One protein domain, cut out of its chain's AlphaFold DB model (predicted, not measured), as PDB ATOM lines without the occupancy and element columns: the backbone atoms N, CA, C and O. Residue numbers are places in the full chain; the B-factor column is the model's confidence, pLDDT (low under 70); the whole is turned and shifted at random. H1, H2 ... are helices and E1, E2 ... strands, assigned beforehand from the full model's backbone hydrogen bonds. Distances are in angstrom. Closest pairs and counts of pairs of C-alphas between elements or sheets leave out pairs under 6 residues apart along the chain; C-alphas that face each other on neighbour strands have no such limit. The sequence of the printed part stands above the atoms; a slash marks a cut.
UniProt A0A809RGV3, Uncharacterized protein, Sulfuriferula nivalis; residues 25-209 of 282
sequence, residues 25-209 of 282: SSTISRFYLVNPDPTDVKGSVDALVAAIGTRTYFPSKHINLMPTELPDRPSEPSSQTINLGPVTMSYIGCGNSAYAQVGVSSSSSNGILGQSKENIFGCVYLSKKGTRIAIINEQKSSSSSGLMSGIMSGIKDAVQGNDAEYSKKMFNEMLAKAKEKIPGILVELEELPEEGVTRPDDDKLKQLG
ATOM      1  N   SER A  25     258.742 248.973 408.820       63.06
ATOM      2  CA  SER A  25     259.679 250.094 408.850       63.06
ATOM      3  C   SER A  25     260.847 249.756 409.777       63.06
ATOM      4  O   SER A  25     260.682 249.108 410.817       63.06
ATOM      5  N   SER A  26     262.051 250.157 409.367       66.81
ATOM      6  CA  SER A  26     263.260 250.064 410.182       66.81
ATOM      7  C   SER A  26     263.812 251.467 410.377       66.81
ATOM      8  O   SER A  26     264.144 252.133 409.396       66.81
ATOM      9  N   THR A  27     263.897 251.920 411.622       77.19
ATOM     10  CA  THR A  27     264.590 253.157 411.988       77.19
ATOM     11  C   THR A  27     265.971 252.811 412.527       77.19
ATOM     12  O   THR A  27     266.131 251.938 413.382       77.19
ATOM     13  N   ILE A  28     266.993 253.478 411.986       81.38
ATOM     14  CA  ILE A  28     268.393 253.265 412.355       81.38
ATOM     15  C   ILE A  28     268.935 254.560 412.949       81.38
ATOM     16  O   ILE A  28     268.793 255.626 412.358       81.38
ATOM     17  N   SER A  29     269.589 254.455 414.100       84.81
ATOM     18  CA  SER A  29     270.394 255.528 414.685       84.81
ATOM     19  C   SER A  29     271.837 255.063 414.807       84.81
ATOM     20  O   SER A  29     272.084 253.909 415.175       84.81
ATOM     21  N   ARG A  30     272.797 255.944 414.513       88.62
ATOM     22  CA  ARG A  30     274.229 255.627 414.589       88.62
ATOM     23  C   ARG A  30     274.963 256.653 415.420       88.62
ATOM     24  O   ARG A  30     274.793 257.853 415.245       88.62
ATOM     25  N   PHE A  31     275.858 256.162 416.259       90.31
ATOM     26  CA  PHE A  31     276.720 256.995 417.071       90.31
ATOM     27  C   PHE A  31     278.152 256.495 416.961       90.31
ATOM     28  O   PHE A  31     278.426 255.314 417.192       90.31
ATOM     29  N   TYR A  32     279.064 257.395 416.612       91.38
ATOM     30  CA  TYR A  32     280.494 257.123 416.603       91.38
ATOM     31  C   TYR A  32     281.162 257.938 417.700       91.38
ATOM     32  O   TYR A  32     281.059 259.164 417.746       91.38
ATOM     33  N   LEU A  33     281.844 257.232 418.592       92.94
ATOM     34  CA  LEU A  33     282.634 257.794 419.674       92.94
ATOM     35  C   LEU A  33     284.109 257.488 419.432       92.94
ATOM     36  O   LEU A  33     284.453 256.465 418.840       92.94
ATOM     37  N   VAL A  34     284.992 258.341 419.931       92.88
ATOM     38  CA  VAL A  34     286.441 258.179 419.803       92.88
ATOM     39  C   VAL A  34     287.077 258.255 421.182       92.88
ATOM     40  O   VAL A  34     286.921 259.249 421.888       92.88
ATOM     41  N   ASN A  35     287.818 257.209 421.546       94.12
ATOM     42  CA  ASN A  35     288.811 257.278 422.613       94.12
ATOM     43  C   ASN A  35     290.153 257.658 421.968       94.12
ATOM     44  O   ASN A  35     290.689 256.848 421.206       94.12
ATOM     45  N   PRO A  36     290.681 258.865 422.225       91.94
ATOM     46  CA  PRO A  36     291.937 259.309 421.634       91.94
ATOM     47  C   PRO A  36     293.175 258.673 422.282       91.94
ATOM     48  O   PRO A  36     294.276 258.898 421.794       91.94
ATOM     49  N   ASP A  37     293.025 257.896 423.360       90.75
ATOM     50  CA  ASP A  37     294.120 257.118 423.937       90.75
ATOM     51  C   ASP A  37     294.245 255.760 423.211       90.75
ATOM     52  O   ASP A  37     293.394 254.882 423.390       90.75
ATOM     53  N   PRO A  38     295.286 255.542 422.383       84.44
ATOM     54  CA  PRO A  38     295.478 254.279 421.670       84.44
ATOM     55  C   PRO A  38     295.872 253.115 422.588       84.44
ATOM     56  O   PRO A  38     295.836 251.964 422.150       84.44
ATOM     57  N   THR A  39     296.265 253.385 423.834       87.25
ATOM     58  CA  THR A  39     296.694 252.358 424.790       87.25
ATOM     59  C   THR A  39     295.529 251.788 425.596       87.25
ATOM     60  O   THR A  39     295.558 250.616 425.979       87.25
ATOM     61  N   ASP A  40     294.456 252.561 425.778       90.38
ATOM     62  CA  ASP A  40     293.301 252.174 426.588       90.38
ATOM     63  C   ASP A  40     292.223 251.417 425.791       90.38
ATOM     64  O   ASP A  40     291.035 251.748 425.760       90.38
ATOM     65  N   VAL A  41     292.639 250.335 425.133       88.88
ATOM     66  CA  VAL A  41     291.725 249.465 424.378       88.88
ATOM     67  C   VAL A  41     290.711 248.785 425.301       88.88
ATOM     68  O   VAL A  41     289.545 248.598 424.938       88.88
ATOM     69  N   LYS A  42     291.142 248.412 426.511       89.62
ATOM     70  CA  LYS A  42     290.267 247.789 427.506       89.62
ATOM     71  C   LYS A  42     289.190 248.768 427.973       89.62
ATOM     72  O   LYS A  42     288.026 248.370 428.017       89.62
ATOM     73  N   GLY A  43     289.550 250.017 428.267       90.56
ATOM     74  CA  GLY A  43     288.596 251.062 428.618       90.56
ATOM     75  C   GLY A  43     287.565 251.280 427.521       90.56
ATOM     76  O   GLY A  43     286.381 251.350 427.828       90.56
ATOM     77  N   SER A  44     287.960 251.249 426.245       92.12
ATOM     78  CA  SER A  44     287.036 251.346 425.100       92.12
ATOM     79  C   SER A  44     286.005 250.223 425.040       92.12
ATOM     80  O   SER A  44     284.824 250.468 424.783       92.12
ATOM     81  N   VAL A  45     286.421 248.988 425.321       90.38
ATOM     82  CA  VAL A  45     285.493 247.855 425.409       90.38
ATOM     83  C   VAL A  45     284.587 247.979 426.634       90.38
ATOM     84  O   VAL A  45     283.388 247.730 426.530       90.38
ATOM     85  N   ASP A  46     285.129 248.380 427.784       89.75
ATOM     86  CA  ASP A  46     284.354 248.557 429.015       89.75
ATOM     87  C   ASP A  46     283.349 249.717 428.893       89.75
ATOM     88  O   ASP A  46     282.229 249.604 429.387       89.75
ATOM     89  N   ALA A  47     283.711 250.794 428.194       91.06
ATOM     90  CA  ALA A  47     282.836 251.915 427.862       91.06
ATOM     91  C   ALA A  47     281.687 251.474 426.954       91.06
ATOM     92  O   ALA A  47     280.538 251.813 427.221       91.06
ATOM     93  N   LEU A  48     281.975 250.667 425.925       90.88
ATOM     94  CA  LEU A  48     280.946 250.106 425.051       90.88
ATOM     95  C   LEU A  48     279.977 249.194 425.820       90.88
ATOM     96  O   LEU A  48     278.761 249.315 425.676       90.88
ATOM     97  N   VAL A  49     280.503 248.297 426.660       88.56
ATOM     98  CA  VAL A  49     279.675 247.417 427.500       88.56
ATOM     99  C   VAL A  49     278.841 248.235 428.488       88.56
ATOM    100  O   VAL A  49     277.663 247.940 428.659       88.56
ATOM    101  N   ALA A  50     279.413 249.269 429.110       87.25
ATOM    102  CA  ALA A  50     278.695 250.143 430.034       87.25
ATOM    103  C   ALA A  50     277.589 250.947 429.336       87.25
ATOM    104  O   ALA A  50     276.504 251.087 429.895       87.25
ATOM    105  N   ALA A  51     277.843 251.438 428.121       87.31
ATOM    106  CA  ALA A  51     276.859 252.143 427.312       87.31
ATOM    107  C   ALA A  51     275.662 251.235 426.976       87.31
ATOM    108  O   ALA A  51     274.522 251.562 427.307       87.31
ATOM    109  N   ILE A  52     275.917 250.057 426.397       84.94
ATOM    110  CA  ILE A  52     274.858 249.131 425.954       84.94
ATOM    111  C   ILE A  52     274.169 248.428 427.141       84.94
ATOM    112  O   ILE A  52     272.966 248.167 427.110       84.94
ATOM    113  N   GLY A  53     274.905 248.149 428.218       76.31
ATOM    114  CA  GLY A  53     274.419 247.441 429.407       76.31
ATOM    115  C   GLY A  53     273.365 248.192 430.230       76.31
ATOM    116  O   GLY A  53     272.795 247.617 431.150       76.31
ATOM    117  N   THR A  54     273.059 249.450 429.901       68.38
ATOM    118  CA  THR A  54     271.976 250.224 430.539       68.38
ATOM    119  C   THR A  54     270.580 249.635 430.304       68.38
ATOM    120  O   THR A  54     269.664 249.920 431.072       68.38
ATOM    121  N   ARG A  55     270.406 248.811 429.261       63.94
ATOM    122  CA  ARG A  55     269.089 248.355 428.786       63.94
ATOM    123  C   ARG A  55     268.737 246.905 429.138       63.94
ATOM    124  O   ARG A  55     267.553 246.584 429.168       63.94
ATOM    125  N   THR A  56     269.707 246.022 429.406       55.03
ATOM    126  CA  THR A  56     269.452 244.603 429.751       55.03
ATOM    127  C   THR A  56     270.589 243.979 430.570       55.03
ATOM    128  O   THR A  56     271.703 244.494 430.606       55.03
ATOM    129  N   TYR A  57     270.313 242.837 431.210       50.53
ATOM    130  CA  TYR A  57     271.226 242.193 432.160       50.53
ATOM    131  C   TYR A  57     272.453 241.494 431.542       50.53
ATOM    132  O   TYR A  57     273.405 241.259 432.280       50.53
ATOM    133  N   PHE A  58     272.491 241.180 430.236       56.16
ATOM    134  CA  PHE A  58     273.627 240.449 429.642       56.16
ATOM    135  C   PHE A  58     273.845 240.781 428.156       56.16
ATOM    136  O   PHE A  58     273.300 240.091 427.292       56.16
ATOM    137  N   PRO A  59     274.654 241.799 427.818       62.75
ATOM    138  CA  PRO A  59     275.075 241.988 426.438       62.75
ATOM    139  C   PRO A  59     275.979 240.828 425.990       62.75
ATOM    140  O   PRO A  59     276.893 240.424 426.715       62.75
ATOM    141  N   SER A  60     275.751 240.296 424.786       66.38
ATOM    142  CA  SER A  60     276.689 239.351 424.178       66.38
ATOM    143  C   SER A  60     277.977 240.091 423.837       66.38
ATOM    144  O   SER A  60     277.937 241.204 423.315       66.38
ATOM    145  N   LYS A  61     279.129 239.501 424.164       72.00
ATOM    146  CA  LYS A  61     280.444 240.098 423.922       72.00
ATOM    147  C   LYS A  61     281.305 239.131 423.129       72.00
ATOM    148  O   LYS A  61     281.581 238.024 423.584       72.00
ATOM    149  N   HIS A  62     281.779 239.593 421.984       74.25
ATOM    150  CA  HIS A  62     282.723 238.879 421.136       74.25
ATOM    151  C   HIS A  62     283.988 239.725 421.001       74.25
ATOM    152  O   HIS A  62     283.906 240.907 420.682       74.25
ATOM    153  N   ILE A  63     285.151 239.137 421.285       76.31
ATOM    154  CA  ILE A  63     286.457 239.772 421.082       76.31
ATOM    155  C   ILE A  63     287.151 239.023 419.946       76.31
ATOM    156  O   ILE A  63     287.294 237.804 420.011       76.31
ATOM    157  N   ASN A  64     287.582 239.761 418.932       74.50
ATOM    158  CA  ASN A  64     288.394 239.258 417.836       74.50
ATOM    159  C   ASN A  64     289.883 239.479 418.130       74.50
ATOM    160  O   ASN A  64     290.270 240.292 418.974       74.50
ATOM    161  N   LEU A  65     290.736 238.752 417.411       70.56
ATOM    162  CA  LEU A  65     292.182 238.956 417.472       70.56
ATOM    163  C   LEU A  65     292.549 240.358 416.970       70.56
ATOM    164  O   LEU A  65     291.947 240.872 416.027       70.56
ATOM    165  N   MET A  66     293.551 240.973 417.602       66.75
ATOM    166  CA  MET A  66     294.070 242.264 417.157       66.75
ATOM    167  C   MET A  66     294.701 242.143 415.760       66.75
ATOM    168  O   MET A  66     295.425 241.175 415.511       66.75
ATOM    169  N   PRO A  67     294.483 243.125 414.865       66.38
ATOM    170  CA  PRO A  67     295.228 243.211 413.616       66.38
ATOM    171  C   PRO A  67     296.730 243.330 413.897       66.38
ATOM    172  O   PRO A  67     297.128 244.062 414.803       66.38
ATOM    173  N   THR A  68     297.562 242.658 413.098       68.62
ATOM    174  CA  THR A  68     299.031 242.742 413.204       68.62
ATOM    175  C   THR A  68     299.545 244.170 412.999       68.62
ATOM    176  O   THR A  68     300.523 244.569 413.624       68.62
ATOM    177  N   GLU A  69     298.857 244.957 412.168       79.06
ATOM    178  CA  GLU A  69     299.101 246.387 411.992       79.06
ATOM    179  C   GLU A  69     297.808 247.172 412.193       79.06
ATOM    180  O   GLU A  69     296.765 246.854 411.614       79.06
ATOM    181  N   LEU A  70     297.880 248.221 413.013       81.94
ATOM    182  CA  LEU A  70     296.744 249.104 413.237       81.94
ATOM    183  C   LEU A  70     296.564 250.042 412.039       81.94
ATOM    184  O   LEU A  70     297.530 250.689 411.624       81.94
ATOM    185  N   PRO A  71     295.341 250.174 411.501       80.69
ATOM    186  CA  PRO A  71     295.099 251.073 410.389       80.69
ATOM    187  C   PRO A  71     295.185 252.536 410.846       80.69
ATOM    188  O   PRO A  71     294.905 252.875 412.000       80.69
ATOM    189  N   ASP A  72     295.524 253.434 409.920       75.25
ATOM    190  CA  ASP A  72     295.429 254.880 410.167       75.25
ATOM    191  C   ASP A  72     293.972 255.329 410.336       75.25
ATOM    192  O   ASP A  72     293.696 256.296 411.047       75.25
ATOM    193  N   ARG A  73     293.040 254.603 409.698       71.44
ATOM    194  CA  ARG A  73     291.600 254.831 409.780       71.44
ATOM    195  C   ARG A  73     290.868 253.569 410.259       71.44
ATOM    196  O   ARG A  73     290.970 252.532 409.603       71.44
ATOM    197  N   PRO A  74     290.084 253.652 411.344       73.75
ATOM    198  CA  PRO A  74     289.237 252.549 411.780       73.75
ATOM    199  C   PRO A  74     288.121 252.272 410.761       73.75
ATOM    200  O   PRO A  74     287.605 253.190 410.122       73.75
ATOM    201  N   SER A  75     287.739 251.002 410.623       73.06
ATOM    202  CA  SER A  75     286.607 250.598 409.782       73.06
ATOM    203  C   SER A  75     285.265 251.125 410.309       73.06
ATOM    204  O   SER A  75     285.188 251.747 411.370       73.06
ATOM    205  N   GLU A  76     284.205 250.881 409.540       75.06
ATOM    206  CA  GLU A  76     282.826 251.249 409.872       75.06
ATOM    207  C   GLU A  76     281.930 250.011 409.855       75.06
ATOM    208  O   GLU A  76     282.213 249.070 409.105       75.06
ATOM    209  N   PRO A  77     280.841 250.007 410.642       79.06
ATOM    210  CA  PRO A  77     279.819 248.984 410.521       79.06
ATOM    211  C   PRO A  77     279.237 248.998 409.111       79.06
ATOM    212  O   PRO A  77     278.854 250.047 408.589       79.06
ATOM    213  N   SER A  78     279.143 247.825 408.500       69.75
ATOM    214  CA  SER A  78     278.669 247.671 407.130       69.75
ATOM    215  C   SER A  78     277.476 246.729 407.071       69.75
ATOM    216  O   SER A  78     277.283 245.884 407.949       69.75
ATOM    217  N   SER A  79     276.657 246.892 406.032       69.19
ATOM    218  CA  SER A  79     275.627 245.906 405.720       69.19
ATOM    219  C   SER A  79     276.308 244.586 405.364       69.19
ATOM    220  O   SER A  79     277.191 244.535 404.506       69.19
ATOM    221  N   GLN A  80     275.922 243.533 406.065       64.88
ATOM    222  CA  GLN A  80     276.359 242.171 405.854       64.88
ATOM    223  C   GLN A  80     275.181 241.348 405.383       64.88
ATOM    224  O   GLN A  80     274.123 241.340 406.009       64.88
ATOM    225  N   THR A  81     275.400 240.612 404.305       66.50
ATOM    226  CA  THR A  81     274.438 239.648 403.796       66.50
ATOM    227  C   THR A  81     274.901 238.253 404.189       66.50
ATOM    228  O   THR A  81     275.979 237.818 403.788       66.50
ATOM    229  N   ILE A  82     274.091 237.544 404.969       54.03
ATOM    230  CA  ILE A  82     274.288 236.124 405.260       54.03
ATOM    231  C   ILE A  82     273.268 235.301 404.482       54.03
ATOM    232  O   ILE A  82     272.077 235.611 404.455       54.03
ATOM    233  N   ASN A  83     273.752 234.237 403.847       64.88
ATOM    234  CA  ASN A  83     272.921 233.273 403.137       64.88
ATOM    235  C   ASN A  83     272.771 232.028 404.012       64.88
ATOM    236  O   ASN A  83     273.720 231.263 404.183       64.88
ATOM    237  N   LEU A  84     271.582 231.834 404.572       62.50
ATOM    238  CA  LEU A  84     271.210 230.675 405.383       62.50
ATOM    239  C   LEU A  84     270.350 229.729 404.534       62.50
ATOM    240  O   LEU A  84     269.162 229.531 404.783       62.50
ATOM    241  N   GLY A  85     270.942 229.184 403.469       72.38
ATOM    242  CA  GLY A  85     270.223 228.359 402.494       72.38
ATOM    243  C   GLY A  85     269.263 229.201 401.638       72.38
ATOM    244  O   GLY A  85     269.739 230.103 400.952       72.38
ATOM    245  N   PRO A  86     267.939 228.939 401.643       62.75
ATOM    246  CA  PRO A  86     266.979 229.701 400.838       62.75
ATOM    247  C   PRO A  86     266.678 231.101 401.399       62.75
ATOM    248  O   PRO A  86     265.957 231.866 400.763       62.75
ATOM    249  N   VAL A  87     267.185 231.434 402.592       47.34
ATOM    250  CA  VAL A  87     266.961 232.728 403.243       47.34
ATOM    251  C   VAL A  87     268.225 233.570 403.165       47.34
ATOM    252  O   VAL A  87     269.267 233.205 403.713       47.34
ATOM    253  N   THR A  88     268.109 234.734 402.537       48.06
ATOM    254  CA  THR A  88     269.123 235.784 402.578       48.06
ATOM    255  C   THR A  88     268.719 236.822 403.619       48.06
ATOM    256  O   THR A  88     267.623 237.377 403.553       48.06
ATOM    257  N   MET A  89     269.593 237.087 404.587       53.09
ATOM    258  CA  MET A  89     269.396 238.149 405.572       53.09
ATOM    259  C   MET A  89     270.471 239.212 405.415       53.09
ATOM    260  O   MET A  89     271.658 238.898 405.469       53.09
ATOM    261  N   SER A  90     270.050 240.466 405.279       60.53
ATOM    262  CA  SER A  90     270.934 241.627 405.373       60.53
ATOM    263  C   SER A  90     270.790 242.262 406.753       60.53
ATOM    264  O   SER A  90     269.673 242.521 407.205       60.53
ATOM    265  N   TYR A  91     271.904 242.496 407.438       67.25
ATOM    266  CA  TYR A  91     271.949 243.173 408.733       67.25
ATOM    267  C   TYR A  91     273.191 244.055 408.814       67.25
ATOM    268  O   TYR A  91     274.186 243.782 408.153       67.25
ATOM    269  N   ILE A  92     273.167 245.108 409.623       71.06
ATOM    270  CA  ILE A  92     274.377 245.902 409.843       71.06
ATOM    271  C   ILE A  92     275.222 245.187 410.896       71.06
ATOM    272  O   ILE A  92     274.754 244.919 411.999       71.06
ATOM    273  N   GLY A  93     276.460 244.853 410.544       73.75
ATOM    274  CA  GLY A  93     277.389 244.133 411.406       73.75
ATOM    275  C   GLY A  93     278.715 244.868 411.561       73.75
ATOM    276  O   GLY A  93     279.057 245.759 410.783       73.75
ATOM    277  N   CYS A  94     279.501 244.461 412.556       79.00
ATOM    278  CA  CYS A  94     280.786 245.090 412.858       79.00
ATOM    279  C   CYS A  94     281.893 244.812 411.824       79.00
ATOM    280  O   CYS A  94     282.956 245.430 411.880       79.00
ATOM    281  N   GLY A  95     281.666 243.912 410.868       74.38
ATOM    282  CA  GLY A  95     282.707 243.473 409.938       74.38
ATOM    283  C   GLY A  95     283.784 242.634 410.629       74.38
ATOM    284  O   GLY A  95     283.750 242.408 411.836       74.38
ATOM    285  N   ASN A  96     284.767 242.186 409.849       72.31
ATOM    286  CA  ASN A  96     285.859 241.341 410.350       72.31
ATOM    287  C   ASN A  96     286.996 242.141 411.010       72.31
ATOM    288  O   ASN A  96     287.902 241.555 411.590       72.31
ATOM    289  N   SER A  97     286.977 243.469 410.898       75.69
ATOM    290  CA  SER A  97     288.025 244.364 411.403       75.69
ATOM    291  C   SER A  97     287.719 244.963 412.777       75.69
ATOM    292  O   SER A  97     288.553 245.677 413.335       75.69
ATOM    293  N   ALA A  98     286.533 244.702 413.332       84.06
ATOM    294  CA  ALA A  98     286.218 245.097 414.697       84.06
ATOM    295  C   ALA A  98     286.994 244.228 415.687       84.06
ATOM    296  O   ALA A  98     286.967 243.004 415.603       84.06
ATOM    297  N   TYR A  99     287.641 244.864 416.656       84.06
ATOM    298  CA  TYR A  99     288.314 244.197 417.764       84.06
ATOM    299  C   TYR A  99     287.323 243.620 418.775       84.06
ATOM    300  O   TYR A  99     287.539 242.535 419.305       84.06
ATOM    301  N   ALA A 100     286.222 244.321 419.032       86.06
ATOM    302  CA  ALA A 100     285.156 243.810 419.880       86.06
ATOM    303  C   ALA A 100     283.788 244.137 419.293       86.06
ATOM    304  O   ALA A 100     283.604 245.190 418.687       86.06
ATOM    305  N   GLN A 101     282.833 243.245 419.524       86.75
ATOM    306  CA  GLN A 101     281.421 243.440 419.244       86.75
ATOM    307  C   GLN A 101     280.624 243.179 420.517       86.75
ATOM    308  O   GLN A 101     280.859 242.198 421.226       86.75
ATOM    309  N   VAL A 102     279.680 244.069 420.793       85.44
ATOM    310  CA  VAL A 102     278.756 243.972 421.916       85.44
ATOM    311  C   VAL A 102     277.341 244.089 421.373       85.44
ATOM    312  O   VAL A 102     277.081 244.992 420.587       85.44
ATOM    313  N   GLY A 103     276.438 243.188 421.743       82.38
ATOM    314  CA  GLY A 103     275.078 243.175 421.206       82.38
ATOM    315  C   GLY A 103     274.017 242.883 422.256       82.38
ATOM    316  O   GLY A 103     274.209 242.067 423.153       82.38
ATOM    317  N   VAL A 104     272.872 243.536 422.111       77.75
ATOM    318  CA  VAL A 104     271.634 243.255 422.831       77.75
ATOM    319  C   VAL A 104     270.508 243.232 421.808       77.75
ATOM    320  O   VAL A 104     270.317 244.172 421.041       77.75
ATOM    321  N   SER A 105     269.745 242.148 421.814       68.94
ATOM    322  CA  SER A 105     268.503 242.044 421.057       68.94
ATOM    323  C   SER A 105     267.374 241.907 422.062       68.94
ATOM    324  O   SER A 105     267.398 241.004 422.901       68.94
ATOM    325  N   SER A 106     266.404 242.814 422.010       63.31
ATOM    326  CA  SER A 106     265.164 242.628 422.758       63.31
ATOM    327  C   SER A 106     264.359 241.487 422.126       63.31
ATOM    328  O   SER A 106     264.278 241.349 420.901       63.31
ATOM    329  N   SER A 107     263.776 240.626 422.963       53.72
ATOM    330  CA  SER A 107     262.747 239.693 422.505       53.72
ATOM    331  C   SER A 107     261.550 240.505 422.017       53.72
ATOM    332  O   SER A 107     261.118 241.416 422.723       53.72
ATOM    333  N   SER A 108     261.008 240.176 420.843       51.59
ATOM    334  CA  SER A 108     259.824 240.845 420.305       51.59
ATOM    335  C   SER A 108     258.680 240.777 421.318       51.59
ATOM    336  O   SER A 108     258.227 239.695 421.694       51.59
ATOM    337  N   SER A 109     258.207 241.933 421.782       49.62
ATOM    338  CA  SER A 109     256.980 241.985 422.570       49.62
ATOM    339  C   SER A 109     255.801 241.910 421.605       49.62
ATOM    340  O   SER A 109     255.532 242.868 420.881       49.62
ATOM    341  N   ASN A 110     255.103 240.775 421.577       40.66
ATOM    342  CA  ASN A 110     253.857 240.631 420.827       40.66
ATOM    343  C   ASN A 110     252.734 241.348 421.584       40.66
ATOM    344  O   ASN A 110     252.024 240.743 422.384       40.66
ATOM    345  N   GLY A 111     252.607 242.657 421.375       41.38
ATOM    346  CA  GLY A 111     251.480 243.439 421.873       41.38
ATOM    347  C   GLY A 111     250.373 243.569 420.826       41.38
ATOM    348  O   GLY A 111     250.615 243.438 419.628       41.38
ATOM    349  N   ILE A 112     249.169 243.947 421.270       37.06
ATOM    350  CA  ILE A 112     248.073 244.434 420.401       37.06
ATOM    351  C   ILE A 112     248.516 245.623 419.513       37.06
ATOM    352  O   ILE A 112     247.856 245.936 418.527       37.06
ATOM    353  N   LEU A 113     249.651 246.256 419.840       41.16
ATOM    354  CA  LEU A 113     250.238 247.419 419.167       41.16
ATOM    355  C   LEU A 113     251.261 247.070 418.062       41.16
ATOM    356  O   LEU A 113     251.904 247.967 417.525       41.16
ATOM    357  N   GLY A 114     251.432 245.785 417.726       42.91
ATOM    358  CA  GLY A 114     252.428 245.311 416.756       42.91
ATOM    359  C   GLY A 114     253.702 244.764 417.407       42.91
ATOM    360  O   GLY A 114     253.856 244.802 418.630       42.91
ATOM    361  N   GLN A 115     254.610 244.211 416.593       50.62
ATOM    362  CA  GLN A 115     255.922 243.777 417.085       50.62
ATOM    363  C   GLN A 115     256.921 244.917 416.922       50.62
ATOM    364  O   GLN A 115     257.192 245.349 415.798       50.62
ATOM    365  N   SER A 116     257.475 245.365 418.045       56.59
ATOM    366  CA  SER A 116     258.682 246.184 418.072       56.59
ATOM    367  C   SER A 116     259.855 245.305 418.486       56.59
ATOM    368  O   SER A 116     259.778 244.576 419.480       56.59
ATOM    369  N   LYS A 117     260.920 245.333 417.687       68.19
ATOM    370  CA  LYS A 117     262.193 244.697 418.007       68.19
ATOM    371  C   LYS A 117     263.277 245.760 417.976       68.19
ATOM    372  O   LYS A 117     263.589 246.292 416.914       68.19
ATOM    373  N   GLU A 118     263.854 246.033 419.135       72.31
ATOM    374  CA  GLU A 118     265.022 246.894 419.287       72.31
ATOM    375  C   GLU A 118     266.281 246.018 419.319       72.31
ATOM    376  O   GLU A 118     266.397 245.108 420.152       72.31
ATOM    377  N   ASN A 119     267.203 246.273 418.393       77.19
ATOM    378  CA  ASN A 119     268.532 245.679 418.372       77.19
ATOM    379  C   ASN A 119     269.557 246.787 418.567       77.19
ATOM    380  O   ASN A 119     269.731 247.639 417.698       77.19
ATOM    381  N   ILE A 120     270.280 246.729 419.679       84.00
ATOM    382  CA  ILE A 120     271.404 247.619 419.936       84.00
ATOM    383  C   ILE A 120     272.665 246.788 419.798       84.00
ATOM    384  O   ILE A 120     272.841 245.785 420.488       84.00
ATOM    385  N   PHE A 121     273.569 247.199 418.928       86.69
ATOM    386  CA  PHE A 121     274.889 246.599 418.860       86.69
ATOM    387  C   PHE A 121     275.945 247.679 418.749       86.69
ATOM    388  O   PHE A 121     275.692 248.792 418.298       86.69
ATOM    389  N   GLY A 122     277.157 247.345 419.147       89.38
ATOM    390  CA  GLY A 122     278.282 248.215 418.938       89.38
ATOM    391  C   GLY A 122     279.576 247.469 418.719       89.38
ATOM    392  O   GLY A 122     279.697 246.272 418.977       89.38
ATOM    393  N   CYS A 123     280.530 248.212 418.185       90.81
ATOM    394  CA  CYS A 123     281.775 247.715 417.643       90.81
ATOM    395  C   CYS A 123     282.916 248.584 418.164       90.81
ATOM    396  O   CYS A 123     282.799 249.807 418.170       90.81
ATOM    397  N   VAL A 124     284.033 247.974 418.546       91.00
ATOM    398  CA  VAL A 124     285.284 248.687 418.829       91.00
ATOM    399  C   VAL A 124     286.245 248.440 417.679       91.00
ATOM    400  O   VAL A 124     286.595 247.296 417.399       91.00
ATOM    401  N   TYR A 125     286.696 249.509 417.036       89.25
ATOM    402  CA  TYR A 125     287.706 249.493 415.987       89.25
ATOM    403  C   TYR A 125     288.984 250.139 416.499       89.25
ATOM    404  O   TYR A 125     288.960 251.220 417.090       89.25
ATOM    405  N   LEU A 126     290.112 249.485 416.247       88.69
ATOM    406  CA  LEU A 126     291.422 249.988 416.637       88.69
ATOM    407  C   LEU A 126     292.022 250.821 415.507       88.69
ATOM    408  O   LEU A 126     291.813 250.533 414.328       88.69
ATOM    409  N   SER A 127     292.788 251.840 415.873       87.44
ATOM    410  CA  SER A 127     293.564 252.652 414.942       87.44
ATOM    411  C   SER A 127     294.850 253.127 415.606       87.44
ATOM    412  O   SER A 127     294.975 253.092 416.830       87.44
ATOM    413  N   LYS A 128     295.798 253.634 414.815       86.50
ATOM    414  CA  LYS A 128     297.043 254.195 415.371       86.50
ATOM    415  C   LYS A 128     296.816 255.400 416.293       86.50
ATOM    416  O   LYS A 128     297.665 255.689 417.126       86.50
ATOM    417  N   LYS A 129     295.700 256.118 416.124       86.06
ATOM    418  CA  LYS A 129     295.400 257.372 416.837       86.06
ATOM    419  C   LYS A 129     294.485 257.186 418.046       86.06
ATOM    420  O   LYS A 129     294.197 258.158 418.726       86.06
ATOM    421  N   GLY A 130     294.003 255.971 418.290       89.62
ATOM    422  CA  GLY A 130     292.981 255.713 419.297       89.62
ATOM    423  C   GLY A 130     292.054 254.581 418.886       89.62
ATOM    424  O   GLY A 130     292.308 253.847 417.925       89.62
ATOM    425  N   THR A 131     290.924 254.474 419.565       91.25
ATOM    426  CA  THR A 131     289.866 253.533 419.192       91.25
ATOM    427  C   THR A 131     288.600 254.274 418.806       91.25
ATOM    428  O   THR A 131     288.221 255.237 419.472       91.25
ATOM    429  N   ARG A 132     287.897 253.766 417.799       91.19
ATOM    430  CA  ARG A 132     286.557 254.221 417.438       91.19
ATOM    431  C   ARG A 132     285.537 253.217 417.942       91.19
ATOM    432  O   ARG A 132     285.678 252.018 417.714       91.19
ATOM    433  N   ILE A 133     284.519 253.707 418.623       92.31
ATOM    434  CA  ILE A 133     283.418 252.918 419.156       92.31
ATOM    435  C   ILE A 133     282.182 253.285 418.344       92.31
ATOM    436  O   ILE A 133     281.741 254.429 418.362       92.31
ATOM    437  N   ALA A 134     281.639 252.320 417.615       91.31
ATOM    438  CA  ALA A 134     280.367 252.459 416.929       91.31
ATOM    439  C   ALA A 134     279.250 251.880 417.785       91.31
ATOM    440  O   ALA A 134     279.395 250.772 418.286       91.31
ATOM    441  N   ILE A 135     278.140 252.596 417.913       90.94
ATOM    442  CA  ILE A 135     276.907 252.115 418.533       90.94
ATOM    443  C   ILE A 135     275.788 252.341 417.526       90.94
ATOM    444  O   ILE A 135     275.621 253.444 417.011       90.94
ATOM    445  N   ILE A 136     275.041 251.290 417.227       88.00
ATOM    446  CA  ILE A 136     273.934 251.314 416.281       88.00
ATOM    447  C   ILE A 136     272.703 250.777 416.989       88.00
ATOM    448  O   ILE A 136     272.737 249.688 417.568       88.00
ATOM    449  N   ASN A 137     271.624 251.551 416.925       84.81
ATOM    450  CA  ASN A 137     270.299 251.101 417.313       84.81
ATOM    451  C   ASN A 137     269.468 250.890 416.050       84.81
ATOM    452  O   ASN A 137     269.319 251.807 415.246       84.81
ATOM    453  N   GLU A 138     268.952 249.682 415.879       79.56
ATOM    454  CA  GLU A 138     268.002 249.329 414.835       79.56
ATOM    455  C   GLU A 138     266.667 248.985 415.497       79.56
ATOM    456  O   GLU A 138     266.546 247.983 416.207       79.56
ATOM    457  N   GLN A 139     265.656 249.807 415.239       74.19
ATOM    458  CA  GLN A 139     264.289 249.569 415.669       74.19
ATOM    459  C   GLN A 139     263.481 249.063 414.480       74.19
ATOM    460  O   GLN A 139     263.256 249.782 413.511       74.19
ATOM    461  N   LYS A 140     263.025 247.813 414.557       70.38
ATOM    462  CA  LYS A 140     262.078 247.255 413.588       70.38
ATOM    463  C   LYS A 140     260.689 247.345 414.167       70.38
ATOM    464  O   LYS A 140     260.423 246.745 415.209       70.38
ATOM    465  N   SER A 141     259.809 248.049 413.471       63.03
ATOM    466  CA  SER A 141     258.390 248.050 413.788       63.03
ATOM    467  C   SER A 141     257.623 247.328 412.686       63.03
ATOM    468  O   SER A 141     257.883 247.496 411.494       63.03
ATOM    469  N   SER A 142     256.698 246.468 413.094       56.00
ATOM    470  CA  SER A 142     255.679 245.916 412.205       56.00
ATOM    471  C   SER A 142     254.326 246.354 412.744       56.00
ATOM    472  O   SER A 142     253.824 245.811 413.730       56.00
ATOM    473  N   SER A 143     253.763 247.394 412.137       51.09
ATOM    474  CA  SER A 143     252.399 247.824 412.432       51.09
ATOM    475  C   SER A 143     251.417 247.056 411.553       51.09
ATOM    476  O   SER A 143     251.650 246.886 410.355       51.09
ATOM    477  N   SER A 144     250.289 246.624 412.121       42.75
ATOM    478  CA  SER A 144     249.146 246.185 411.319       42.75
ATOM    479  C   SER A 144     248.643 247.375 410.497       42.75
ATOM    480  O   SER A 144     248.305 248.417 411.063       42.75
ATOM    481  N   SER A 145     248.605 247.235 409.178       40.97
ATOM    482  CA  SER A 145     248.190 248.279 408.241       40.97
ATOM    483  C   SER A 145     246.776 248.791 408.574       40.97
ATOM    484  O   SER A 145     245.843 247.999 408.687       40.97
ATOM    485  N   GLY A 146     246.596 250.112 408.719       44.59
ATOM    486  CA  GLY A 146     245.274 250.740 408.859       44.59
ATOM    487  C   GLY A 146     245.199 251.941 409.810       44.59
ATOM    488  O   GLY A 146     246.185 252.348 410.415       44.59
ATOM    489  N   LEU A 147     243.978 252.477 409.965       40.97
ATOM    490  CA  LEU A 147     243.596 253.646 410.785       40.97
ATOM    491  C   LEU A 147     244.090 253.583 412.249       40.97
ATOM    492  O   LEU A 147     244.258 254.614 412.895       40.97
ATOM    493  N   MET A 148     244.336 252.375 412.768       44.06
ATOM    494  CA  MET A 148     244.887 252.161 414.111       44.06
ATOM    495  C   MET A 148     246.372 252.535 414.219       44.06
ATOM    496  O   MET A 148     246.796 252.934 415.298       44.06
ATOM    497  N   SER A 149     247.138 252.492 413.120       46.88
ATOM    498  CA  SER A 149     248.552 252.897 413.085       46.88
ATOM    499  C   SER A 149     248.727 254.383 413.432       46.88
ATOM    500  O   SER A 149     249.535 254.723 414.291       46.88
ATOM    501  N   GLY A 150     247.885 255.267 412.882       50.22
ATOM    502  CA  GLY A 150     247.941 256.708 413.175       50.22
ATOM    503  C   GLY A 150     247.566 257.065 414.619       50.22
ATOM    504  O   GLY A 150     248.180 257.939 415.222       50.22
ATOM    505  N   ILE A 151     246.597 256.353 415.206       52.62
ATOM    506  CA  ILE A 151     246.206 256.549 416.613       52.62
ATOM    507  C   ILE A 151     247.305 256.025 417.552       52.62
ATOM    508  O   ILE A 151     247.613 256.660 418.558       52.62
ATOM    509  N   MET A 152     247.921 254.886 417.222       51.62
ATOM    510  CA  MET A 152     248.992 254.293 418.028       51.62
ATOM    511  C   MET A 152     250.307 255.066 417.934       51.62
ATOM    512  O   MET A 152     250.965 255.205 418.960       51.62
ATOM    513  N   SER A 153     250.651 255.619 416.764       51.72
ATOM    514  CA  SER A 153     251.772 256.559 416.628       51.72
ATOM    515  C   SER A 153     251.578 257.743 417.570       51.72
ATOM    516  O   SER A 153     252.438 257.994 418.399       51.72
ATOM    517  N   GLY A 154     250.391 258.363 417.577       50.94
ATOM    518  CA  GLY A 154     250.100 259.484 418.477       50.94
ATOM    519  C   GLY A 154     250.199 259.143 419.971       50.94
ATOM    520  O   GLY A 154     250.618 259.983 420.763       50.94
ATOM    521  N   ILE A 155     249.857 257.913 420.379       50.28
ATOM    522  CA  ILE A 155     250.033 257.449 421.769       50.28
ATOM    523  C   ILE A 155     251.512 257.167 422.078       50.28
ATOM    524  O   ILE A 155     251.971 257.502 423.169       50.28
ATOM    525  N   LYS A 156     252.264 256.571 421.142       54.03
ATOM    526  CA  LYS A 156     253.712 256.352 421.280       54.03
ATOM    527  C   LYS A 156     254.435 257.690 421.422       54.03
ATOM    528  O   LYS A 156     255.155 257.868 422.400       54.03
ATOM    529  N   ASP A 157     254.146 258.635 420.535       55.41
ATOM    530  CA  ASP A 157     254.720 259.981 420.533       55.41
ATOM    531  C   ASP A 157     254.395 260.722 421.840       55.41
ATOM    532  O   ASP A 157     255.260 261.363 422.432       55.41
ATOM    533  N   ALA A 158     253.172 260.569 422.360       46.09
ATOM    534  CA  ALA A 158     252.755 261.190 423.618       46.09
ATOM    535  C   ALA A 158     253.414 260.590 424.877       46.09
ATOM    536  O   ALA A 158     253.492 261.268 425.902       46.09
ATOM    537  N   VAL A 159     253.853 259.325 424.842       49.28
ATOM    538  CA  VAL A 159     254.417 258.617 426.012       49.28
ATOM    539  C   VAL A 159     255.944 258.536 425.964       49.28
ATOM    540  O   VAL A 159     256.593 258.603 427.009       49.28
ATOM    541  N   GLN A 160     256.528 258.367 424.779       52.41
ATOM    542  CA  GLN A 160     257.959 258.125 424.576       52.41
ATOM    543  C   GLN A 160     258.688 259.299 423.903       52.41
ATOM    544  O   GLN A 160     259.920 259.284 423.888       52.41
ATOM    545  N   GLY A 161     257.963 260.313 423.418       58.50
ATOM    546  CA  GLY A 161     258.486 261.280 422.450       58.50
ATOM    547  C   GLY A 161     258.510 260.679 421.043       58.50
ATOM    548  O   GLY A 161     258.242 259.486 420.869       58.50
ATOM    549  N   ASN A 162     258.829 261.490 420.032       68.56
ATOM    550  CA  ASN A 162     259.062 260.954 418.689       68.56
ATOM    551  C   ASN A 162     260.335 260.072 418.667       68.56
ATOM    552  O   ASN A 162     261.157 260.093 419.590       68.56
ATOM    553  N   ASP A 163     260.517 259.284 417.605       66.81
ATOM    554  CA  ASP A 163     261.642 258.341 417.494       66.81
ATOM    555  C   ASP A 163     263.018 259.022 417.632       66.81
ATOM    556  O   ASP A 163     263.963 258.413 418.150       66.81
ATOM    557  N   ALA A 164     263.133 260.289 417.221       69.88
ATOM    558  CA  ALA A 164     264.343 261.096 417.350       69.88
ATOM    559  C   ALA A 164     264.643 261.463 418.813       69.88
ATOM    560  O   ALA A 164     265.748 261.211 419.294       69.88
ATOM    561  N   GLU A 165     263.656 261.979 419.550       76.44
ATOM    562  CA  GLU A 165     263.770 262.341 420.967       76.44
ATOM    563  C   GLU A 165     264.117 261.126 421.828       76.44
ATOM    564  O   GLU A 165     265.018 261.191 422.673       76.44
ATOM    565  N   TYR A 166     263.453 259.996 421.576       77.06
ATOM    566  CA  TYR A 166     263.759 258.734 422.242       77.06
ATOM    567  C   TYR A 166     265.207 258.297 421.975       77.06
ATOM    568  O   TYR A 166     265.952 257.985 422.913       77.06
ATOM    569  N   SER A 167     265.631 258.316 420.707       78.62
ATOM    570  CA  SER A 167     266.979 257.901 420.301       78.62
ATOM    571  C   SER A 167     268.057 258.818 420.880       78.62
ATOM    572  O   SER A 167     269.089 258.338 421.352       78.62
ATOM    573  N   LYS A 168     267.789 260.124 420.943       84.12
ATOM    574  CA  LYS A 168     268.669 261.136 421.531       84.12
ATOM    575  C   LYS A 168     268.789 261.005 423.043       84.12
ATOM    576  O   LYS A 168     269.889 261.070 423.592       84.12
ATOM    577  N   LYS A 169     267.675 260.781 423.746       85.31
ATOM    578  CA  LYS A 169     267.690 260.518 425.192       85.31
ATOM    579  C   LYS A 169     268.512 259.270 425.502       85.31
ATOM    580  O   LYS A 169     269.406 259.319 426.344       85.31
ATOM    581  N   MET A 170     268.247 258.182 424.779       83.12
ATOM    582  CA  MET A 170     269.006 256.940 424.903       83.12
ATOM    583  C   MET A 170     270.497 257.175 424.639       83.12
ATOM    584  O   MET A 170     271.339 256.696 425.397       83.12
ATOM    585  N   PHE A 171     270.839 257.931 423.597       86.06
ATOM    586  CA  PHE A 171     272.223 258.265 423.293       86.06
ATOM    587  C   PHE A 171     272.907 259.030 424.421       86.06
ATOM    588  O   PHE A 171     274.003 258.655 424.827       86.06
ATOM    589  N   ASN A 172     272.260 260.056 424.966       90.38
ATOM    590  CA  ASN A 172     272.822 260.840 426.061       90.38
ATOM    591  C   ASN A 172     273.095 259.981 427.306       90.38
ATOM    592  O   ASN A 172     274.137 260.139 427.945       90.38
ATOM    593  N   GLU A 173     272.208 259.032 427.620       89.88
ATOM    594  CA  GLU A 173     272.417 258.057 428.698       89.88
ATOM    595  C   GLU A 173     273.615 257.135 428.407       89.88
ATOM    596  O   GLU A 173     274.496 256.967 429.256       89.88
ATOM    597  N   MET A 174     273.701 256.590 427.189       89.50
ATOM    598  CA  MET A 174     274.822 255.751 426.747       89.50
ATOM    599  C   MET A 174     276.158 256.507 426.776       89.50
ATOM    600  O   MET A 174     277.158 255.984 427.268       89.50
ATOM    601  N   LEU A 175     276.176 257.751 426.292       91.88
ATOM    602  CA  LEU A 175     277.347 258.619 426.277       91.88
ATOM    603  C   LEU A 175     277.810 258.955 427.696       91.88
ATOM    604  O   LEU A 175     279.011 258.936 427.961       91.88
ATOM    605  N   ALA A 176     276.883 259.229 428.617       93.50
ATOM    606  CA  ALA A 176     277.216 259.457 430.020       93.50
ATOM    607  C   ALA A 176     277.915 258.231 430.632       93.50
ATOM    608  O   ALA A 176     278.959 258.371 431.268       93.50
ATOM    609  N   LYS A 177     277.411 257.018 430.368       91.94
ATOM    610  CA  LYS A 177     278.044 255.771 430.831       91.94
ATOM    611  C   LYS A 177     279.386 255.482 430.178       91.94
ATOM    612  O   LYS A 177     280.303 255.021 430.858       91.94
ATOM    613  N   ALA A 178     279.541 255.795 428.897       91.31
ATOM    614  CA  ALA A 178     280.839 255.712 428.240       91.31
ATOM    615  C   ALA A 178     281.841 256.700 428.867       91.31
ATOM    616  O   ALA A 178     282.977 256.320 429.149       91.31
ATOM    617  N   LYS A 179     281.408 257.931 429.174       93.88
ATOM    618  CA  LYS A 179     282.221 258.969 429.834       93.88
ATOM    619  C   LYS A 179     282.636 258.613 431.260       93.88
ATOM    620  O   LYS A 179     283.729 258.982 431.672       93.88
ATOM    621  N   GLU A 180     281.820 257.859 431.999       93.81
ATOM    622  CA  GLU A 180     282.214 257.313 433.311       93.81
ATOM    623  C   GLU A 180     283.429 256.372 433.206       93.81
ATOM    624  O   GLU A 180     284.198 256.253 434.160       93.81
ATOM    625  N   LYS A 181     283.605 255.692 432.065       93.94
ATOM    626  CA  LYS A 181     284.751 254.807 431.805       93.94
ATOM    627  C   LYS A 181     285.914 255.538 431.145       93.94
ATOM    628  O   LYS A 181     287.057 255.261 431.484       93.94
ATOM    629  N   ILE A 182     285.617 256.466 430.240       94.94
ATOM    630  CA  ILE A 182     286.601 257.233 429.474       94.94
ATOM    631  C   ILE A 182     286.184 258.708 429.497       94.94
ATOM    632  O   ILE A 182     285.467 259.165 428.602       94.94
ATOM    633  N   PRO A 183     286.630 259.492 430.493       91.44
ATOM    634  CA  PRO A 183     286.248 260.901 430.604       91.44
ATOM    635  C   PRO A 183     286.626 261.748 429.379       91.44
ATOM    636  O   PRO A 183     285.957 262.734 429.082       91.44
ATOM    637  N   GLY A 184     287.682 261.353 428.658       91.12
ATOM    638  CA  GLY A 184     288.170 262.011 427.442       91.12
ATOM    639  C   GLY A 184     287.522 261.542 426.134       91.12
ATOM    640  O   GLY A 184     288.035 261.881 425.070       91.12
ATOM    641  N   ILE A 185     286.446 260.746 426.182       93.81
ATOM    642  CA  ILE A 185     285.773 260.260 424.972       93.81
ATOM    643  C   ILE A 185     285.109 261.417 424.209       93.81
ATOM    644  O   ILE A 185     284.462 262.288 424.799       93.81
ATOM    645  N   LEU A 186     285.259 261.408 422.887       93.75
ATOM    646  CA  LEU A 186     284.746 262.429 421.974       93.75
ATOM    647  C   LEU A 186     283.620 261.861 421.109       93.75
ATOM    648  O   LEU A 186     283.649 260.678 420.765       93.75
ATOM    649  N   VAL A 187     282.648 262.694 420.737       93.44
ATOM    650  CA  VAL A 187     281.572 262.326 419.808       93.44
ATOM    651  C   VAL A 187     281.961 262.738 418.395       93.44
ATOM    652  O   VAL A 187     281.991 263.917 418.041       93.44
ATOM    653  N   GLU A 188     282.251 261.738 417.577       90.06
ATOM    654  CA  GLU A 188     282.597 261.914 416.172       90.06
ATOM    655  C   GLU A 188     281.359 262.166 415.314       90.06
ATOM    656  O   GLU A 188     281.368 263.038 414.444       90.06
ATOM    657  N   LEU A 189     280.302 261.390 415.548       90.19
ATOM    658  CA  LEU A 189     279.095 261.425 414.739       90.19
ATOM    659  C   LEU A 189     277.883 261.002 415.554       90.19
ATOM    660  O   LEU A 189     277.938 260.019 416.293       90.19
ATOM    661  N   GLU A 190     276.786 261.708 415.338       89.56
ATOM    662  CA  GLU A 190     275.455 261.382 415.829       89.56
ATOM    663  C   GLU A 190     274.482 261.469 414.648       89.56
ATOM    664  O   GLU A 190     274.290 262.532 414.067       89.56
ATOM    665  N   GLU A 191     273.924 260.328 414.255       87.56
ATOM    666  CA  GLU A 191     272.916 260.192 413.206       87.56
ATOM    667  C   GLU A 191     271.615 259.730 413.850       87.56
ATOM    668  O   GLU A 191     271.510 258.599 414.342       87.56
ATOM    669  N   LEU A 192     270.637 260.629 413.853       83.56
ATOM    670  CA  LEU A 192     269.319 260.409 414.426       83.56
ATOM    671  C   LEU A 192     268.259 260.347 413.317       83.56
ATOM    672  O   LEU A 192     268.396 261.034 412.297       83.56
ATOM    673  N   PRO A 193     267.179 259.566 413.512       75.25
ATOM    674  CA  PRO A 193     266.028 259.598 412.619       75.25
ATOM    675  C   PRO A 193     265.502 261.031 412.525       75.25
ATOM    676  O   PRO A 193     265.413 261.706 413.544       75.25
ATOM    677  N   GLU A 194     265.167 261.492 411.319       73.31
ATOM    678  CA  GLU A 194     264.542 262.802 411.036       73.31
ATOM    679  C   GLU A 194     265.392 264.059 411.346       73.31
ATOM    680  O   GLU A 194     265.270 265.050 410.628       73.31
ATOM    681  N   GLU A 195     266.295 264.027 412.332       76.31
ATOM    682  CA  GLU A 195     267.233 265.118 412.658       76.31
ATOM    683  C   GLU A 195     268.506 265.096 411.785       76.31
ATOM    684  O   GLU A 195     269.187 266.114 411.650       76.31
ATOM    685  N   GLY A 196     268.827 263.958 411.155       82.31
ATOM    686  CA  GLY A 196     269.985 263.814 410.270       82.31
ATOM    687  C   GLY A 196     271.305 263.594 411.017       82.31
ATOM    688  O   GLY A 196     271.338 262.988 412.087       82.31
ATOM    689  N   VAL A 197     272.417 264.034 410.416       86.56
ATOM    690  CA  VAL A 197     273.785 263.777 410.902       86.56
ATOM    691  C   VAL A 197     274.387 265.029 411.540       86.56
ATOM    692  O   VAL A 197     274.480 266.078 410.903       86.56
ATOM    693  N   THR A 198     274.892 264.894 412.764       88.62
ATOM    694  CA  THR A 198     275.620 265.927 413.511       88.62
ATOM    695  C   THR A 198     277.015 265.438 413.925       88.62
ATOM    696  O   THR A 198     277.287 264.235 413.956       88.62
ATOM    697  N   ARG A 199     277.939 266.375 414.193       88.31
ATOM    698  CA  ARG A 199     279.347 266.095 414.549       88.31
ATOM    699  C   ARG A 199     279.832 266.996 415.692       88.31
ATOM    700  O   ARG A 199     280.473 268.015 415.432       88.31
ATOM    701  N   PRO A 200     279.507 266.664 416.949       89.69
ATOM    702  CA  PRO A 200     279.708 267.583 418.070       89.69
ATOM    703  C   PRO A 200     281.175 267.933 418.373       89.69
ATOM    704  O   PRO A 200     281.458 269.074 418.729       89.69
ATOM    705  N   ASP A 201     282.113 266.987 418.231       91.81
ATOM    706  CA  ASP A 201     283.530 267.184 418.584       91.81
ATOM    707  C   ASP A 201     284.477 267.218 417.361       91.81
ATOM    708  O   ASP A 201     285.677 266.968 417.498       91.81
ATOM    709  N   ASP A 202     283.975 267.554 416.164       88.44
ATOM    710  CA  ASP A 202     284.746 267.541 414.903       88.44
ATOM    711  C   ASP A 202     286.043 268.371 414.983       88.44
ATOM    712  O   ASP A 202     287.112 267.912 414.582       88.44
ATOM    713  N   ASP A 203     285.990 269.568 415.576       89.00
ATOM    714  CA  ASP A 203     287.167 270.436 415.709       89.00
ATOM    715  C   ASP A 203     288.224 269.860 416.659       89.00
ATOM    716  O   ASP A 203     289.422 269.934 416.376       89.00
ATOM    717  N   LYS A 204     287.804 269.230 417.763       90.12
ATOM    718  CA  LYS A 204     288.728 268.562 418.696       90.12
ATOM    719  C   LYS A 204     289.368 267.343 418.042       90.12
ATOM    720  O   LYS A 204     290.567 267.122 418.184       90.12
ATOM    721  N   LEU A 205     288.585 266.578 417.286       87.56
ATOM    722  CA  LEU A 205     289.073 265.425 416.538       87.56
ATOM    723  C   LEU A 205     290.101 265.843 415.481       87.56
ATOM    724  O   LEU A 205     291.169 265.234 415.406       87.56
ATOM    725  N   LYS A 206     289.854 266.933 414.744       86.44
ATOM    726  CA  LYS A 206     290.827 267.507 413.799       86.44
ATOM    727  C   LYS A 206     292.117 267.955 414.483       86.44
ATOM    728  O   LYS A 206     293.194 267.679 413.960       86.44
ATOM    729  N   GLN A 207     292.034 268.601 415.650       86.69
ATOM    730  CA  GLN A 207     293.216 269.004 416.431       86.69
ATOM    731  C   GLN A 207     294.055 267.802 416.881       86.69
ATOM    732  O   GLN A 207     295.281 267.867 416.886       86.69
ATOM    733  N   LEU A 208     293.401 266.683 417.192       83.31
ATOM    734  CA  LEU A 208     294.049 265.407 417.508       83.31
ATOM    735  C   LEU A 208     294.500 264.636 416.251       83.31
ATOM    736  O   LEU A 208     295.003 263.516 416.335       83.31
ATOM    737  N   GLY A 209     294.331 265.228 415.067       78.06
ATOM    738  CA  GLY A 209     294.739 264.658 413.793       78.06
ATOM    739  C   GLY A 209     293.833 263.534 413.293       78.06
ATOM    740  O   GLY A 209     294.221 262.831 412.358       78.06
TER     741      GLY A 209
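This is residues 25 to 209 of the 282 residues of an uncharacterized protein of Sulfuriferula nivalis (UniProt A0A809RGV3). One long, twisted sheet makes the body, with the long strands E1, E8 and E7 side by side, helices H1 and H3 packed over one face, and H2 lying off one end of the sheet. A separate hairpin of E3 and E4 leads away from this body, and its tip, residues 83 to 88, sticks out. The printed part has 185 residues, with four named helices and ten named strands in the order E1 H1 E2 E3 E4 E5 E6 E7 E8 H2 H3 E9 E10 H4; the class is mixed, helices and strands. The large sheet is branched, and its neighbour pairs are antiparallel. The whole is compact, with a radius of gyration of the C-alphas of 17.5 A and spans of 54 by 41 by 29 A.

In the branched sheet E7, residues 114 to 127, has three neighbours. On one side of it lie E5, residues 100 to 105, beside residues 119 to 124, and E6, residues 109 to 111, beside residues 114 to 115; on the other side lies E8, residues 130 to 142. E6, E7 and E8 form a meander, each strand the antiparallel neighbour of the one before, and E6 with E7 and E7 with E8 are hairpins. N 123 and O 134 are 2.8 A apart across E7 and E8, N 122 and O 102 2.8 A across E7 and E5, and N 114 and O 111 3.1 A across E7 and E6. Edge strand E2, residues 60 to 63, is antiparallel to E5, with N 62 and O 101 at 2.9 A. E1, residues 25 to 35, is antiparallel to E8, with N 31 and O 135 at 2.8 A. On the other side of E1 lies E9, residues 186 to 192, with N 32 and O 189 at 2.9 A. E9 and edge strand E10, residues 196 to 198, form a hairpin, with N 198 and O 190 at 2.8 A. H1, residues 41 to 52, is on this sheet at a height of 7.4 A, over E7, and runs along the strands at 11 degrees to E7 on the local plane; the closest C-alphas of the two are those of Val 45 and Val 124, 6.6 A apart. H3, residues 163 to 181, is on the same face at a height of 9.3 A, over E1 and only just over E8 and E9, on each of which 3 of its C-alphas fall. H3 touches H1 with residues 173 to 181 alone, the closest C-alphas being those of Ala 51 and Met 174, 4.2 A apart; they run opposite ways at a steep tilt of 37 degrees, only just beyond shallow. H2, residues 147 to 160, is not on the sheet and is close to H3 but not clearly touching, with the C-alphas of Gln 160 and Tyr 166 closest at 6.3 A. H4, residues 202 to 207, only grazes the sheet with residues 202 to 205. The hairpin of E3, residues 78 to 84, and E4, residues 87 to 93, has N 82 and O 89 at 2.8 A; E4 and E8 are near each other. In H1 and H4 each O i to N i+4 pair is within hydrogen-bond range, against 9 of 10 in H2 and 14 of 15 in H3.

E7, residues 114 to 127, is 41.8 A long, E8, 130 to 142, 39.2 A, and E1, 25 to 35, 33.0 A. E1 begins at C-alpha 25, (259.679, 250.094, 408.850). H3 measures 27.4 A and H2 20.4 A, and H4 ends at C-alpha 207, (293.216, 269.004, 416.431).

The C-alphas farthest apart are those of Thr 68 and Leu 147, at 56.5 A. The printed part has no cut, and its one long link is E2 to E3, residues 64 to 77. Mean pLDDT of the printed part is 75.3; 62 residues are under 70, among them 105 to 117 and 141 to 164.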